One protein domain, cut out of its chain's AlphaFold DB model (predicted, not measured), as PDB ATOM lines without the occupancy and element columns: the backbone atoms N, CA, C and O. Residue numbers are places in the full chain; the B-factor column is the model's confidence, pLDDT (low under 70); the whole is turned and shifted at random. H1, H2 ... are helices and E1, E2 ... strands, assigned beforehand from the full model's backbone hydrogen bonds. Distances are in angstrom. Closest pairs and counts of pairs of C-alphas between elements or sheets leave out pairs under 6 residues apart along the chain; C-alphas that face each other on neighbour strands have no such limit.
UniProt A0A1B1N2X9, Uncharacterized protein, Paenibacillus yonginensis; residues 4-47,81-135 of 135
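AT A GLANCE: This is residues 4 to 47 and 81 to 135 of the 135 residues of an uncharacterized protein of Paenibacillus yonginensis (UniProt A0A1B1N2X9). A twisted sheet of four strands has one long helix, H1, along one face, making two layers; residues 4 to 28 of H1 stick out far beyond the sheet. The printed part has 99 residues, in the order H1, E1, E2, E3, E4, class mixed. The strands form a meander, each the antiparallel neighbour of the one before. The whole is only just loose, close to extended: radius of gyration of the C-alphas 19.0 A, spans 65 by 38 by 18 A.

IN THESE COORDINATES: E1 is residues 82 to 91, 25.1 A, and bends by 65 degrees at residue 88; E2 is 100 to 109, 27.9 A; E3 is 114 to 122, 26.0 A; E4 is 128 to 134, 19.2 A, ending at C-alpha 134 (87.502, 116.935, 130.806). H1, residues 4 to 46, 64.4 A, begins at C-alpha 4 (77.790, 165.171, 131.263).

HOW THE PARTS SIT: Hairpins E1-E2, E2-E3 and E3-E4 have N 85 and O 106 at 2.8 A, N 105 and O 118 at 2.8 A, and N 121 and O 129 at 3.1 A, within hydrogen-bond range. H1 is on the sheet, height 12.3 A, along the strands, 26 degrees to E3 on the local plane; its closest C-alphas to E3 are Thr 37 and Ile 116, 7.4 A. In H1, 38 of 39 O i to N i+4 pairs are within range.

THE WHOLE: Residues 48 to 80 are cut out; C-alphas 47 and 81 are 9.6 A apart. No link printed whole is long. Mean pLDDT of the printed part is 77.3; 29 residues are under 70, among them 40 to 47 and 123 to 135.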
ATOM      1  N   LEU A   4      78.653 166.141 130.590       89.81
ATOM      2  CA  LEU A   4      77.790 165.171 131.263       89.81
ATOM      3  C   LEU A   4      77.019 164.272 130.284       89.81
ATOM      4  O   LEU A   4      76.923 163.070 130.514       89.81
ATOM      5  N   GLN A   5      76.514 164.812 129.172       88.44
ATOM      6  CA  GLN A   5      75.780 164.027 128.172       88.44
ATOM      7  C   GLN A   5      76.700 163.028 127.458       88.44
ATOM      8  O   GLN A   5      76.316 161.879 127.246       88.44
ATOM      9  N   ILE A   6      77.935 163.431 127.145       90.38
ATOM     10  CA  ILE A   6      78.933 162.560 126.501       90.38
ATOM     11  C   ILE A   6      79.327 161.406 127.438       90.38
ATOM     12  O   ILE A   6      79.396 160.250 127.010       90.38
ATOM     13  N   LEU A   7      79.522 161.693 128.731       93.81
ATOM     14  CA  LEU A   7      79.821 160.679 129.746       93.81
ATOM     15  C   LEU A   7      78.697 159.642 129.878       93.81
ATOM     16  O   LEU A   7      78.965 158.441 129.852       93.81
ATOM     17  N   VAL A   8      77.442 160.093 129.958       94.00
ATOM     18  CA  VAL A   8      76.278 159.201 130.093       94.00
ATOM     19  C   VAL A   8      76.131 158.286 128.876       94.00
ATOM     20  O   VAL A   8      75.972 157.077 129.042       94.00
ATOM     21  N   ILE A   9      76.249 158.824 127.658       93.56
ATOM     22  CA  ILE A   9      76.150 158.027 126.423       93.56
ATOM     23  C   ILE A   9      77.243 156.953 126.389       93.56
ATOM     24  O   ILE A   9      76.964 155.792 126.088       93.56
ATOM     25  N   THR A  10      78.472 157.309 126.766       92.06
ATOM     26  CA  THR A  10      79.608 156.378 126.756       92.06
ATOM     27  C   THR A  10      79.394 155.214 127.730       92.06
ATOM     28  O   THR A  10      79.588 154.054 127.365       92.06
ATOM     29  N   VAL A  11      78.921 155.497 128.948       95.12
ATOM     30  CA  VAL A  11      78.619 154.465 129.957       95.12
ATOM     31  C   VAL A  11      77.500 153.531 129.489       95.12
ATOM     32  O   VAL A  11      77.609 152.317 129.658       95.12
ATOM     33  N   VAL A  12      76.448 154.066 128.862       94.75
ATOM     34  CA  VAL A  12      75.333 153.262 128.335       94.75
ATOM     35  C   VAL A  12      75.800 152.334 127.212       94.75
ATOM     36  O   VAL A  12      75.456 151.150 127.210       94.75
ATOM     37  N   VAL A  13      76.630 152.830 126.291       94.50
ATOM     38  CA  VAL A  13      77.176 152.020 125.192       94.50
ATOM     39  C   VAL A  13      78.043 150.884 125.738       94.50
ATOM     40  O   VAL A  13      77.823 149.726 125.378       94.50
ATOM     41  N   ILE A  14      78.952 151.174 126.673       93.75
ATOM     42  CA  ILE A  14      79.804 150.155 127.306       93.75
ATOM     43  C   ILE A  14      78.956 149.131 128.076       93.75
ATOM     44  O   ILE A  14      79.151 147.924 127.925       93.75
ATOM     45  N   GLY A  15      77.981 149.598 128.861       92.12
ATOM     46  CA  GLY A  15      77.085 148.737 129.634       92.12
ATOM     47  C   GLY A  15      76.285 147.785 128.747       92.12
ATOM     48  O   GLY A  15      76.216 146.589 129.031       92.12
ATOM     49  N   SER A  16      75.738 148.291 127.638       90.06
ATOM     50  CA  SER A  16      74.987 147.486 126.669       90.06
ATOM     51  C   SER A  16      75.861 146.426 125.986       90.06
ATOM     52  O   SER A  16      75.455 145.266 125.901       90.06
ATOM     53  N   GLY A  17      77.095 146.777 125.602       91.56
ATOM     54  CA  GLY A  17      78.068 145.843 125.031       91.56
ATOM     55  C   GLY A  17      78.422 144.691 125.975       91.56
ATOM     56  O   GLY A  17      78.398 143.528 125.566       91.56
ATOM     57  N   LEU A  18      78.669 144.989 127.255       90.44
ATOM     58  CA  LEU A  18      78.945 143.971 128.279       90.44
ATOM     59  C   LEU A  18      77.748 143.038 128.508       90.44
ATOM     60  O   LEU A  18      77.923 141.826 128.646       90.44
ATOM     61  N   LEU A  19      76.530 143.583 128.509       88.88
ATOM     62  CA  LEU A  19      75.294 142.814 128.671       88.88
ATOM     63  C   LEU A  19      75.085 141.832 127.512       88.88
ATOM     64  O   LEU A  19      74.810 140.651 127.736       88.88
ATOM     65  N   ILE A  20      75.274 142.300 126.277       87.75
ATOM     66  CA  ILE A  20      75.168 141.471 125.072       87.75
ATOM     67  C   ILE A  20      76.245 140.379 125.085       87.75
ATOM     68  O   ILE A  20      75.927 139.207 124.871       87.75
ATOM     69  N   ALA A  21      77.495 140.724 125.404       85.06
ATOM     70  CA  ALA A  21      78.590 139.759 125.490       85.06
ATOM     71  C   ALA A  21      78.309 138.657 126.528       85.06
ATOM     72  O   ALA A  21      78.478 137.474 126.229       85.06
ATOM     73  N   ALA A  22      77.807 139.018 127.715       80.75
ATOM     74  CA  ALA A  22      77.452 138.057 128.759       80.75
ATOM     75  C   ALA A  22      76.328 137.097 128.322       80.75
ATOM     76  O   ALA A  22      76.392 135.890 128.585       80.75
ATOM     77  N   LEU A  23      75.309 137.607 127.621       82.38
ATOM     78  CA  LEU A  23      74.217 136.789 127.086       82.38
ATOM     79  C   LEU A  23      74.710 135.810 126.012       82.38
ATOM     80  O   LEU A  23      74.373 134.622 126.061       82.38
ATOM     81  N   VAL A  24      75.542 136.286 125.081       83.81
ATOM     82  CA  VAL A  24      76.120 135.469 124.004       83.81
ATOM     83  C   VAL A  24      77.041 134.391 124.570       83.81
ATOM     84  O   VAL A  24      76.913 133.227 124.187       83.81
ATOM     85  N   GLN A  25      77.914 134.730 125.523       68.56
ATOM     86  CA  GLN A  25      78.798 133.752 126.163       68.56
ATOM     87  C   GLN A  25      78.006 132.617 126.815       68.56
ATOM     88  O   GLN A  25      78.283 131.444 126.571       68.56
ATOM     89  N   ASN A  26      76.967 132.946 127.585       72.06
ATOM     90  CA  ASN A  26      76.150 131.944 128.262       72.06
ATOM     91  C   ASN A  26      75.383 131.045 127.270       72.06
ATOM     92  O   ASN A  26      75.207 129.849 127.516       72.06
ATOM     93  N   PHE A  27      74.925 131.589 126.139       74.56
ATOM     94  CA  PHE A  27      74.227 130.805 125.119       74.56
ATOM     95  C   PHE A  27      75.167 129.856 124.369       74.56
ATOM     96  O   PHE A  27      74.882 128.659 124.261       74.56
ATOM     97  N   THR A  28      76.300 130.371 123.891       68.00
ATOM     98  CA  THR A  28      77.289 129.600 123.126       68.00
ATOM     99  C   THR A  28      77.891 128.491 123.980       68.00
ATOM    100  O   THR A  28      77.933 127.343 123.543       68.00
ATOM    101  N   PHE A  29      78.222 128.786 125.241       69.00
ATOM    102  CA  PHE A  29      78.716 127.801 126.199       69.00
ATOM    103  C   PHE A  29      77.720 126.650 126.401       69.00
ATOM    104  O   PHE A  29      78.040 125.489 126.167       69.00
ATOM    105  N   ARG A  30      76.445 126.954 126.702       68.62
ATOM    106  CA  ARG A  30      75.409 125.913 126.858       68.62
ATOM    107  C   ARG A  30      75.212 125.067 125.601       68.62
ATOM    108  O   ARG A  30      74.783 123.915 125.712       68.62
ATOM    109  N   ARG A  31      75.446 125.638 124.418       68.25
ATOM    110  CA  ARG A  31      75.313 124.938 123.137       68.25
ATOM    111  C   ARG A  31      76.506 124.022 122.873       68.25
ATOM    112  O   ARG A  31      76.275 122.886 122.469       68.25
ATOM    113  N   ASN A  32      77.725 124.483 123.130       71.69
ATOM    114  CA  ASN A  32      78.946 123.702 122.929       71.69
ATOM    115  C   ASN A  32      78.986 122.500 123.870       71.69
ATOM    116  O   ASN A  32      79.094 121.375 123.400       71.69
ATOM    117  N   VAL A  33      78.676 122.706 125.150       68.06
ATOM    118  CA  VAL A  33      78.627 121.634 126.153       68.06
ATOM    119  C   VAL A  33      77.626 120.543 125.774       68.06
ATOM    120  O   VAL A  33      77.915 119.353 125.876       68.06
ATOM    121  N   LYS A  34      76.437 120.919 125.280       71.62
ATOM    122  CA  LYS A  34      75.453 119.942 124.788       71.62
ATOM    123  C   LYS A  34      75.966 119.157 123.582       71.62
ATOM    124  O   LYS A  34      75.687 117.966 123.501       71.62
ATOM    125  N   LYS A  35      76.651 119.825 122.650       72.50
ATOM    126  CA  LYS A  35      77.198 119.196 121.445       72.50
ATOM    127  C   LYS A  35      78.339 118.244 121.790       72.50
ATOM    128  O   LYS A  35      78.284 117.102 121.368       72.50
ATOM    129  N   GLU A  36      79.301 118.677 122.596       66.19
ATOM    130  CA  GLU A  36      80.432 117.856 123.045       66.19
ATOM    131  C   GLU A  36      79.955 116.642 123.840       66.19
ATOM    132  O   GLU A  36      80.346 115.518 123.539       66.19
ATOM    133  N   THR A  37      79.010 116.836 124.769       67.88
ATOM    134  CA  THR A  37      78.408 115.715 125.507       67.88
ATOM    135  C   THR A  37      77.710 114.738 124.555       67.88
ATOM    136  O   THR A  37      77.829 113.530 124.723       67.88
ATOM    137  N   ALA A  38      76.971 115.235 123.556       70.50
ATOM    138  CA  ALA A  38      76.281 114.378 122.594       70.50
ATOM    139  C   ALA A  38      77.258 113.616 121.689       70.50
ATOM    140  O   ALA A  38      77.049 112.430 121.458       70.50
ATOM    141  N   LEU A  39      78.327 114.267 121.224       70.69
ATOM    142  CA  LEU A  39      79.356 113.656 120.384       70.69
ATOM    143  C   LEU A  39      80.130 112.570 121.139       70.69
ATOM    144  O   LEU A  39      80.272 111.470 120.614       70.69
ATOM    145  N   LEU A  40      80.544 112.834 122.382       66.88
ATOM    146  CA  LEU A  40      81.227 111.845 123.225       66.88
ATOM    147  C   LEU A  40      80.327 110.635 123.512       66.88
ATOM    148  O   LEU A  40      80.738 109.493 123.334       66.88
ATOM    149  N   LEU A  41      79.057 110.867 123.866       66.38
ATOM    150  CA  LEU A  41      78.099 109.777 124.085       66.38
ATOM    151  C   LEU A  41      77.818 108.965 122.806       66.38
ATOM    152  O   LEU A  41      77.574 107.763 122.892       66.38
ATOM    153  N   GLN A  42      77.823 109.604 121.634       68.00
ATOM    154  CA  GLN A  42      77.512 108.958 120.357       68.00
ATOM    155  C   GLN A  42      78.702 108.165 119.796       68.00
ATOM    156  O   GLN A  42      78.494 107.065 119.283       68.00
ATOM    157  N   ALA A  43      79.930 108.667 119.954       62.09
ATOM    158  CA  ALA A  43      81.155 107.946 119.607       62.09
ATOM    159  C   ALA A  43      81.275 106.636 120.403       62.09
ATOM    160  O   ALA A  43      81.532 105.578 119.832       62.09
ATOM    161  N   CYS A  44      80.959 106.671 121.700       56.47
ATOM    162  CA  CYS A  44      80.991 105.478 122.541       56.47
ATOM    163  C   CYS A  44      79.852 104.488 122.274       56.47
ATOM    164  O   CYS A  44      79.938 103.355 122.723       56.47
ATOM    165  N   ALA A  45      78.787 104.847 121.550       60.75
ATOM    166  CA  ALA A  45      77.717 103.895 121.245       60.75
ATOM    167  C   ALA A  45      78.169 102.776 120.285       60.75
ATOM    168  O   ALA A  45      77.552 101.708 120.273       60.75
ATOM    169  N   HIS A  46      79.242 102.990 119.517       57.41
ATOM    170  CA  HIS A  46      79.687 102.076 118.461       57.41
ATOM    171  C   HIS A  46      80.840 101.141 118.845       57.41
ATOM    172  O   HIS A  46      81.143 100.234 118.074       57.41
ATOM    173  N   GLU A  47      81.473 101.307 120.009       63.19
ATOM    174  CA  GLU A  47      82.574 100.413 120.380       63.19
ATOM    175  C   GLU A  47      82.089  99.016 120.793       63.19
ATOM    176  O   GLU A  47      81.008  98.880 121.383       63.19
ATOM    177  N   ARG A  81      77.739 100.781 130.024       78.19
ATOM    178  CA  ARG A  81      78.565 101.563 129.082       78.19
ATOM    179  C   ARG A  81      78.766 103.007 129.514       78.19
ATOM    180  O   ARG A  81      79.815 103.607 129.300       78.19
ATOM    181  N   SER A  82      77.726 103.581 130.112       81.56
ATOM    182  CA  SER A  82      77.745 104.954 130.591       81.56
ATOM    183  C   SER A  82      76.896 105.117 131.840       81.56
ATOM    184  O   SER A  82      75.914 104.403 132.049       81.56
ATOM    185  N   VAL A  83      77.281 106.079 132.671       86.75
ATOM    186  CA  VAL A  83      76.570 106.430 133.896       86.75
ATOM    187  C   VAL A  83      76.311 107.926 133.899       86.75
ATOM    188  O   VAL A  83      77.203 108.734 133.642       86.75
ATOM    189  N   ARG A  84      75.074 108.303 134.224       89.25
ATOM    190  CA  ARG A  84      74.697 109.693 134.470       89.25
ATOM    191  C   ARG A  84      74.421 109.898 135.949       89.25
ATOM    192  O   ARG A  84      73.454 109.356 136.475       89.25
ATOM    193  N   ILE A  85      75.195 110.769 136.580       91.19
ATOM    194  CA  ILE A  85      75.067 111.085 138.003       91.19
ATOM    195  C   ILE A  85      74.559 112.519 138.154       91.19
ATOM    196  O   ILE A  85      75.006 113.435 137.459       91.19
ATOM    197  N   ARG A  86      73.593 112.723 139.053       92.38
ATOM    198  CA  ARG A  86      73.167 114.048 139.520       92.38
ATOM    199  C   ARG A  86      73.547 114.177 140.984       92.38
ATOM    200  O   ARG A  86      73.240 113.285 141.764       92.38
ATOM    201  N   GLN A  87      74.214 115.266 141.332       91.94
ATOM    202  CA  GLN A  87      74.696 115.523 142.685       91.94
ATOM    203  C   GLN A  87      74.189 116.886 143.138       91.94
ATOM    204  O   GLN A  87      74.297 117.862 142.393       91.94
ATOM    205  N   GLU A  88      73.653 116.958 144.350       92.44
ATOM    206  CA  GLU A  88      73.258 118.206 144.999       92.44
ATOM    207  C   GLU A  88      73.777 118.187 146.436       92.44
ATOM    208  O   GLU A  88      73.722 117.154 147.099       92.44
ATOM    209  N   GLY A  89      74.318 119.306 146.912       92.00
ATOM    210  CA  GLY A  89      74.867 119.373 148.261       92.00
ATOM    211  C   GLY A  89      75.640 120.655 148.522       92.00
ATOM    212  O   GLY A  89      75.454 121.660 147.834       92.00
ATOM    213  N   MET A  90      76.527 120.604 149.513       91.12
ATOM    214  CA  MET A  90      77.414 121.705 149.883       91.12
ATOM    215  C   MET A  90      78.858 121.343 149.529       91.12
ATOM    216  O   MET A  90      79.301 120.225 149.778       91.12
ATOM    217  N   LEU A  91      79.594 122.288 148.947       89.00
ATOM    218  CA  LEU A  91      80.992 122.137 148.553       89.00
ATOM    219  C   LEU A  91      81.845 123.191 149.262       89.00
ATOM    220  O   LEU A  91      81.484 124.369 149.298       89.00
ATOM    221  N   ARG A  92      83.000 122.780 149.788       88.75
ATOM    222  CA  ARG A  92      84.009 123.661 150.386       88.75
ATOM    223  C   ARG A  92      85.321 123.501 149.614       88.75
ATOM    224  O   ARG A  92      85.897 122.423 149.605       88.75
ATOM    225  N   THR A  93      85.784 124.560 148.944       85.06
ATOM    226  CA  THR A  93      86.930 124.494 148.004       85.06
ATOM    227  C   THR A  93      88.302 124.686 148.652       85.06
ATOM    228  O   THR A  93      89.315 124.538 147.981       85.06
ATOM    229  N   LYS A  94      88.353 125.078 149.926       86.56
ATOM    230  CA  LYS A  94      89.581 125.216 150.721       86.56
ATOM    231  C   LYS A  94      89.261 124.909 152.189       86.56
ATOM    232  O   LYS A  94      88.116 125.158 152.569       86.56
ATOM    233  N   PRO A  95      90.203 124.410 153.008       89.06
ATOM    234  CA  PRO A  95      89.932 124.046 154.404       89.06
ATOM    235  C   PRO A  95      89.218 125.156 155.191       89.06
ATOM    236  O   PRO A  95      88.159 124.917 155.767       89.06
ATOM    237  N   GLU A  96      89.702 126.393 155.061       90.62
ATOM    238  CA  GLU A  96      89.147 127.606 155.689       90.62
ATOM    239  C   GLU A  96      88.046 128.296 154.848       90.62
ATOM    240  O   GLU A  96      87.828 129.504 154.913       90.62
ATOM    241  N   GLY A  97      87.417 127.575 153.919       84.44
ATOM    242  CA  GLY A  97      86.446 128.126 152.972       84.44
ATOM    243  C   GLY A  97      85.012 128.052 153.484       84.44
ATOM    244  O   GLY A  97      84.653 127.144 154.229       84.44
ATOM    245  N   ALA A  98      84.154 128.955 153.009       87.81
ATOM    246  CA  ALA A  98      82.718 128.847 153.240       87.81
ATOM    247  C   ALA A  98      82.118 127.663 152.460       87.81
ATOM    248  O   ALA A  98      82.505 127.397 151.317       87.81
ATOM    249  N   TRP A  99      81.141 126.988 153.064       89.25
ATOM    250  CA  TRP A  99      80.306 126.013 152.370       89.25
ATOM    251  C   TRP A  99      79.426 126.710 151.333       89.25
ATOM    252  O   TRP A  99      78.766 127.706 151.627       89.25
ATOM    253  N   MET A 100      79.409 126.178 150.116       89.25
ATOM    254  CA  MET A 100      78.656 126.731 148.995       89.25
ATOM    255  C   MET A 100      77.709 125.672 148.438       89.25
ATOM    256  O   MET A 100      78.170 124.568 148.133       89.25
ATOM    257  N   PRO A 101      76.415 125.976 148.243       90.31
ATOM    258  CA  PRO A 101      75.520 125.029 147.606       90.31
ATOM    259  C   PRO A 101      75.961 124.793 146.162       90.31
ATOM    260  O   PRO A 101      76.227 125.736 145.405       90.31
ATOM    261  N   PHE A 102      76.020 123.526 145.768       89.00
ATOM    262  CA  PHE A 102      76.359 123.127 144.413       89.00
ATOM    263  C   PHE A 102      75.355 122.121 143.860       89.00
ATOM    264  O   PHE A 102      74.738 121.341 144.585       89.00
ATOM    265  N   ARG A 103      75.196 122.159 142.538       89.88
ATOM    266  CA  ARG A 103      74.492 121.133 141.770       89.88
ATOM    267  C   ARG A 103      75.358 120.707 140.610       89.88
ATOM    268  O   ARG A 103      75.751 121.566 139.819       89.88
ATOM    269  N   ALA A 104      75.618 119.416 140.483       88.88
ATOM    270  CA  ALA A 104      76.441 118.868 139.421       88.88
ATOM    271  C   ALA A 104      75.733 117.770 138.627       88.88
ATOM    272  O   ALA A 104      74.844 117.067 139.115       88.88
ATOM    273  N   LYS A 105      76.127 117.657 137.360       89.50
ATOM    274  CA  LYS A 105      75.777 116.560 136.466       89.50
ATOM    275  C   LYS A 105      77.071 115.963 135.946       89.50
ATOM    276  O   LYS A 105      77.857 116.681 135.337       89.50
ATOM    277  N   GLN A 106      77.245 114.669 136.156       86.56
ATOM    278  CA  GLN A 106      78.365 113.911 135.630       86.56
ATOM    279  C   GLN A 106      77.865 112.922 134.586       86.56
ATOM    280  O   GLN A 106      76.844 112.262 134.800       86.56
ATOM    281  N   TYR A 107      78.587 112.822 133.482       86.12
ATOM    282  CA  TYR A 107      78.484 111.716 132.541       86.12
ATOM    283  C   TYR A 107      79.824 110.995 132.559       86.12
ATOM    284  O   TYR A 107      80.851 111.632 132.350       86.12
ATOM    285  N   SER A 108      79.812 109.702 132.852       84.19
ATOM    286  CA  SER A 108      81.002 108.853 132.830       84.19
ATOM    287  C   SER A 108      80.816 107.777 131.779       84.19
ATOM    288  O   SER A 108      79.759 107.147 131.725       84.19
ATOM    289  N   LEU A 109      81.838 107.591 130.957       80.50
ATOM    290  CA  LEU A 109      81.934 106.561 129.936       80.50
ATOM    291  C   LEU A 109      82.919 105.502 130.438       80.50
ATOM    292  O   LEU A 109      83.984 105.838 130.953       80.50
ATOM    293  N   LEU A 110      82.509 104.237 130.372       78.12
ATOM    294  CA  LEU A 110      83.282 103.116 130.916       78.12
ATOM    295  C   LEU A 110      84.101 102.398 129.837       78.12
ATOM    296  O   LEU A 110      85.181 101.908 130.145       78.12
ATOM    297  N   ASP A 111      83.609 102.377 128.594       74.50
ATOM    298  CA  ASP A 111      84.303 101.745 127.462       74.50
ATOM    299  C   ASP A 111      85.548 102.555 127.055       74.50
ATOM    300  O   ASP A 111      86.651 102.019 126.981       74.50
ATOM    301  N   GLN A 112      85.382 103.872 126.902       72.44
ATOM    302  CA  GLN A 112      86.477 104.837 126.795       72.44
ATOM    303  C   GLN A 112      86.542 105.626 128.103       72.44
ATOM    304  O   GLN A 112      85.629 106.430 128.330       72.44
ATOM    305  N   PRO A 113      87.564 105.414 128.960       71.00
ATOM    306  CA  PRO A 113      87.666 106.058 130.265       71.00
ATOM    307  C   PRO A 113      87.688 107.578 130.115       71.00
ATOM    308  O   PRO A 113      88.723 108.188 129.878       71.00
ATOM    309  N   SER A 114      86.515 108.184 130.218       76.00
ATOM    310  CA  SER A 114      86.321 109.615 130.049       76.00
ATOM    311  C   SER A 114      85.135 110.048 130.890       76.00
ATOM    312  O   SER A 114      84.184 109.292 131.139       76.00
ATOM    313  N   PHE A 115      85.196 111.279 131.381       82.12
ATOM    314  CA  PHE A 115      84.088 111.843 132.128       82.12
ATOM    315  C   PHE A 115      83.927 113.330 131.846       82.12
ATOM    316  O   PHE A 115      84.890 114.066 131.660       82.12
ATOM    317  N   ILE A 116      82.671 113.768 131.860       81.31
ATOM    318  CA  ILE A 116      82.296 115.174 131.800       81.31
ATOM    319  C   ILE A 116      81.598 115.499 133.104       81.31
ATOM    320  O   ILE A 116      80.517 114.971 133.389       81.31
ATOM    321  N   TRP A 117      82.190 116.394 133.882       82.69
ATOM    322  CA  TRP A 117      81.577 116.906 135.097       82.69
ATOM    323  C   TRP A 117      81.200 118.369 134.920       82.69
ATOM    324  O   TRP A 117      82.055 119.222 134.726       82.69
ATOM    325  N   MET A 118      79.902 118.655 134.998       81.25
ATOM    326  CA  MET A 118      79.359 120.007 134.958       81.25
ATOM    327  C   MET A 118      78.804 120.366 136.324       81.25
ATOM    328  O   MET A 118      77.734 119.877 136.700       81.25
ATOM    329  N   ALA A 119      79.452 121.282 137.030       82.75
ATOM    330  CA  ALA A 119      78.928 121.809 138.284       82.75
ATOM    331  C   ALA A 119      78.457 123.249 138.164       82.75
ATOM    332  O   ALA A 119      79.022 124.052 137.438       82.75
ATOM    333  N   ARG A 120      77.419 123.591 138.925       81.12
ATOM    334  CA  ARG A 120      77.048 124.967 139.237       81.12
ATOM    335  C   ARG A 120      77.268 125.184 140.714       81.12
ATOM    336  O   ARG A 120      76.519 124.638 141.525       81.12
ATOM    337  N   ILE A 121      78.254 126.004 141.035       83.06
ATOM    338  CA  ILE A 121      78.560 126.394 142.408       83.06
ATOM    339  C   ILE A 121      77.984 127.790 142.623       83.06
ATOM    340  O   ILE A 121      78.271 128.711 141.855       83.06
ATOM    341  N   GLN A 122      77.144 127.940 143.643       74.38
ATOM    342  CA  GLN A 122      76.636 129.240 144.061       74.38
ATOM    343  C   GLN A 122      77.567 129.788 145.141       74.38
ATOM    344  O   GLN A 122      77.447 129.440 146.315       74.38
ATOM    345  N   ARG A 123      78.502 130.656 144.741       58.66
ATOM    346  CA  ARG A 123      79.071 131.610 145.698       58.66
ATOM    347  C   ARG A 123      78.018 132.665 145.996       58.66
ATOM    348  O   ARG A 123      77.100 132.859 145.203       58.66
ATOM    349  N   HIS A 124      78.160 133.315 147.144       54.38
ATOM    350  CA  HIS A 124      77.314 134.408 147.617       54.38
ATOM    351  C   HIS A 124      76.751 135.290 146.472       54.38
ATOM    352  O   HIS A 124      77.445 135.556 145.486       54.38
ATOM    353  N   ARG A 125      75.476 135.683 146.627       48.78
ATOM    354  CA  ARG A 125      74.631 136.510 145.738       48.78
ATOM    355  C   ARG A 125      75.253 136.861 144.370       48.78
ATOM    356  O   ARG A 125      75.885 137.897 144.210       48.78
ATOM    357  N   GLY A 126      74.990 136.013 143.370       46.59
ATOM    358  CA  GLY A 126      75.033 136.383 141.945       46.59
ATOM    359  C   GLY A 126      76.078 135.676 141.075       46.59
ATOM    360  O   GLY A 126      75.875 135.568 139.868       46.59
ATOM    361  N   LEU A 127      77.153 135.128 141.649       46.88
ATOM    362  CA  LEU A 127      78.236 134.510 140.869       46.88
ATOM    363  C   LEU A 127      78.012 133.003 140.680       46.88
ATOM    364  O   LEU A 127      78.119 132.211 141.619       46.88
ATOM    365  N   ARG A 128      77.710 132.606 139.439       48.91
ATOM    366  CA  ARG A 128      77.557 131.208 139.023       48.91
ATOM    367  C   ARG A 128      78.839 130.744 138.341       48.91
ATOM    368  O   ARG A 128      79.072 131.078 137.187       48.91
ATOM    369  N   PHE A 129      79.629 129.937 139.039       51.91
ATOM    370  CA  PHE A 129      80.780 129.276 138.434       51.91
ATOM    371  C   PHE A 129      80.324 127.956 137.817       51.91
ATOM    372  O   PHE A 129      79.703 127.136 138.502       51.91
ATOM    373  N   MET A 130      80.597 127.791 136.521       50.94
ATOM    374  CA  MET A 130      80.552 126.497 135.854       50.94
ATOM    375  C   MET A 130      81.981 126.022 135.650       50.94
ATOM    376  O   MET A 130      82.768 126.704 135.004       50.94
ATOM    377  N   ALA A 131      82.315 124.905 136.287       54.72
ATOM    378  CA  ALA A 131      83.587 124.226 136.111       54.72
ATOM    379  C   ALA A 131      83.329 122.959 135.300       54.72
ATOM    380  O   ALA A 131      82.378 122.227 135.598       54.72
ATOM    381  N   GLU A 132      84.166 122.753 134.290       52.16
ATOM    382  CA  GLU A 132      84.182 121.576 133.433       52.16
ATOM    383  C   GLU A 132      85.585 120.991 133.504       52.16
ATOM    384  O   GLU A 132      86.561 121.645 133.146       52.16
ATOM    385  N   THR A 133      85.694 119.781 134.041       48.88
ATOM    386  CA  THR A 133      86.920 118.988 133.949       48.88
ATOM    387  C   THR A 133      86.666 117.902 132.921       48.88
ATOM    388  O   THR A 133      85.796 117.057 133.134       48.88
ATOM    389  N   CYS A 134      87.386 117.985 131.806       35.97
ATOM    390  CA  CYS A 134      87.502 116.935 130.806       35.97
ATOM    391  C   CYS A 134      88.911 116.357 130.956       35.97
ATOM    392  O   CYS A 134      89.885 117.106 130.866       35.97
ATOM    393  N   THR A 135      89.006 115.066 131.244       39.25
ATOM    394  CA  THR A 135      90.252 114.285 131.204       39.25
ATOM    395  C   THR A 135      90.099 113.192 130.178       39.25
ATOM    396  O   THR A 135      88.999 112.587 130.187       39.25
TER     397      THR A 135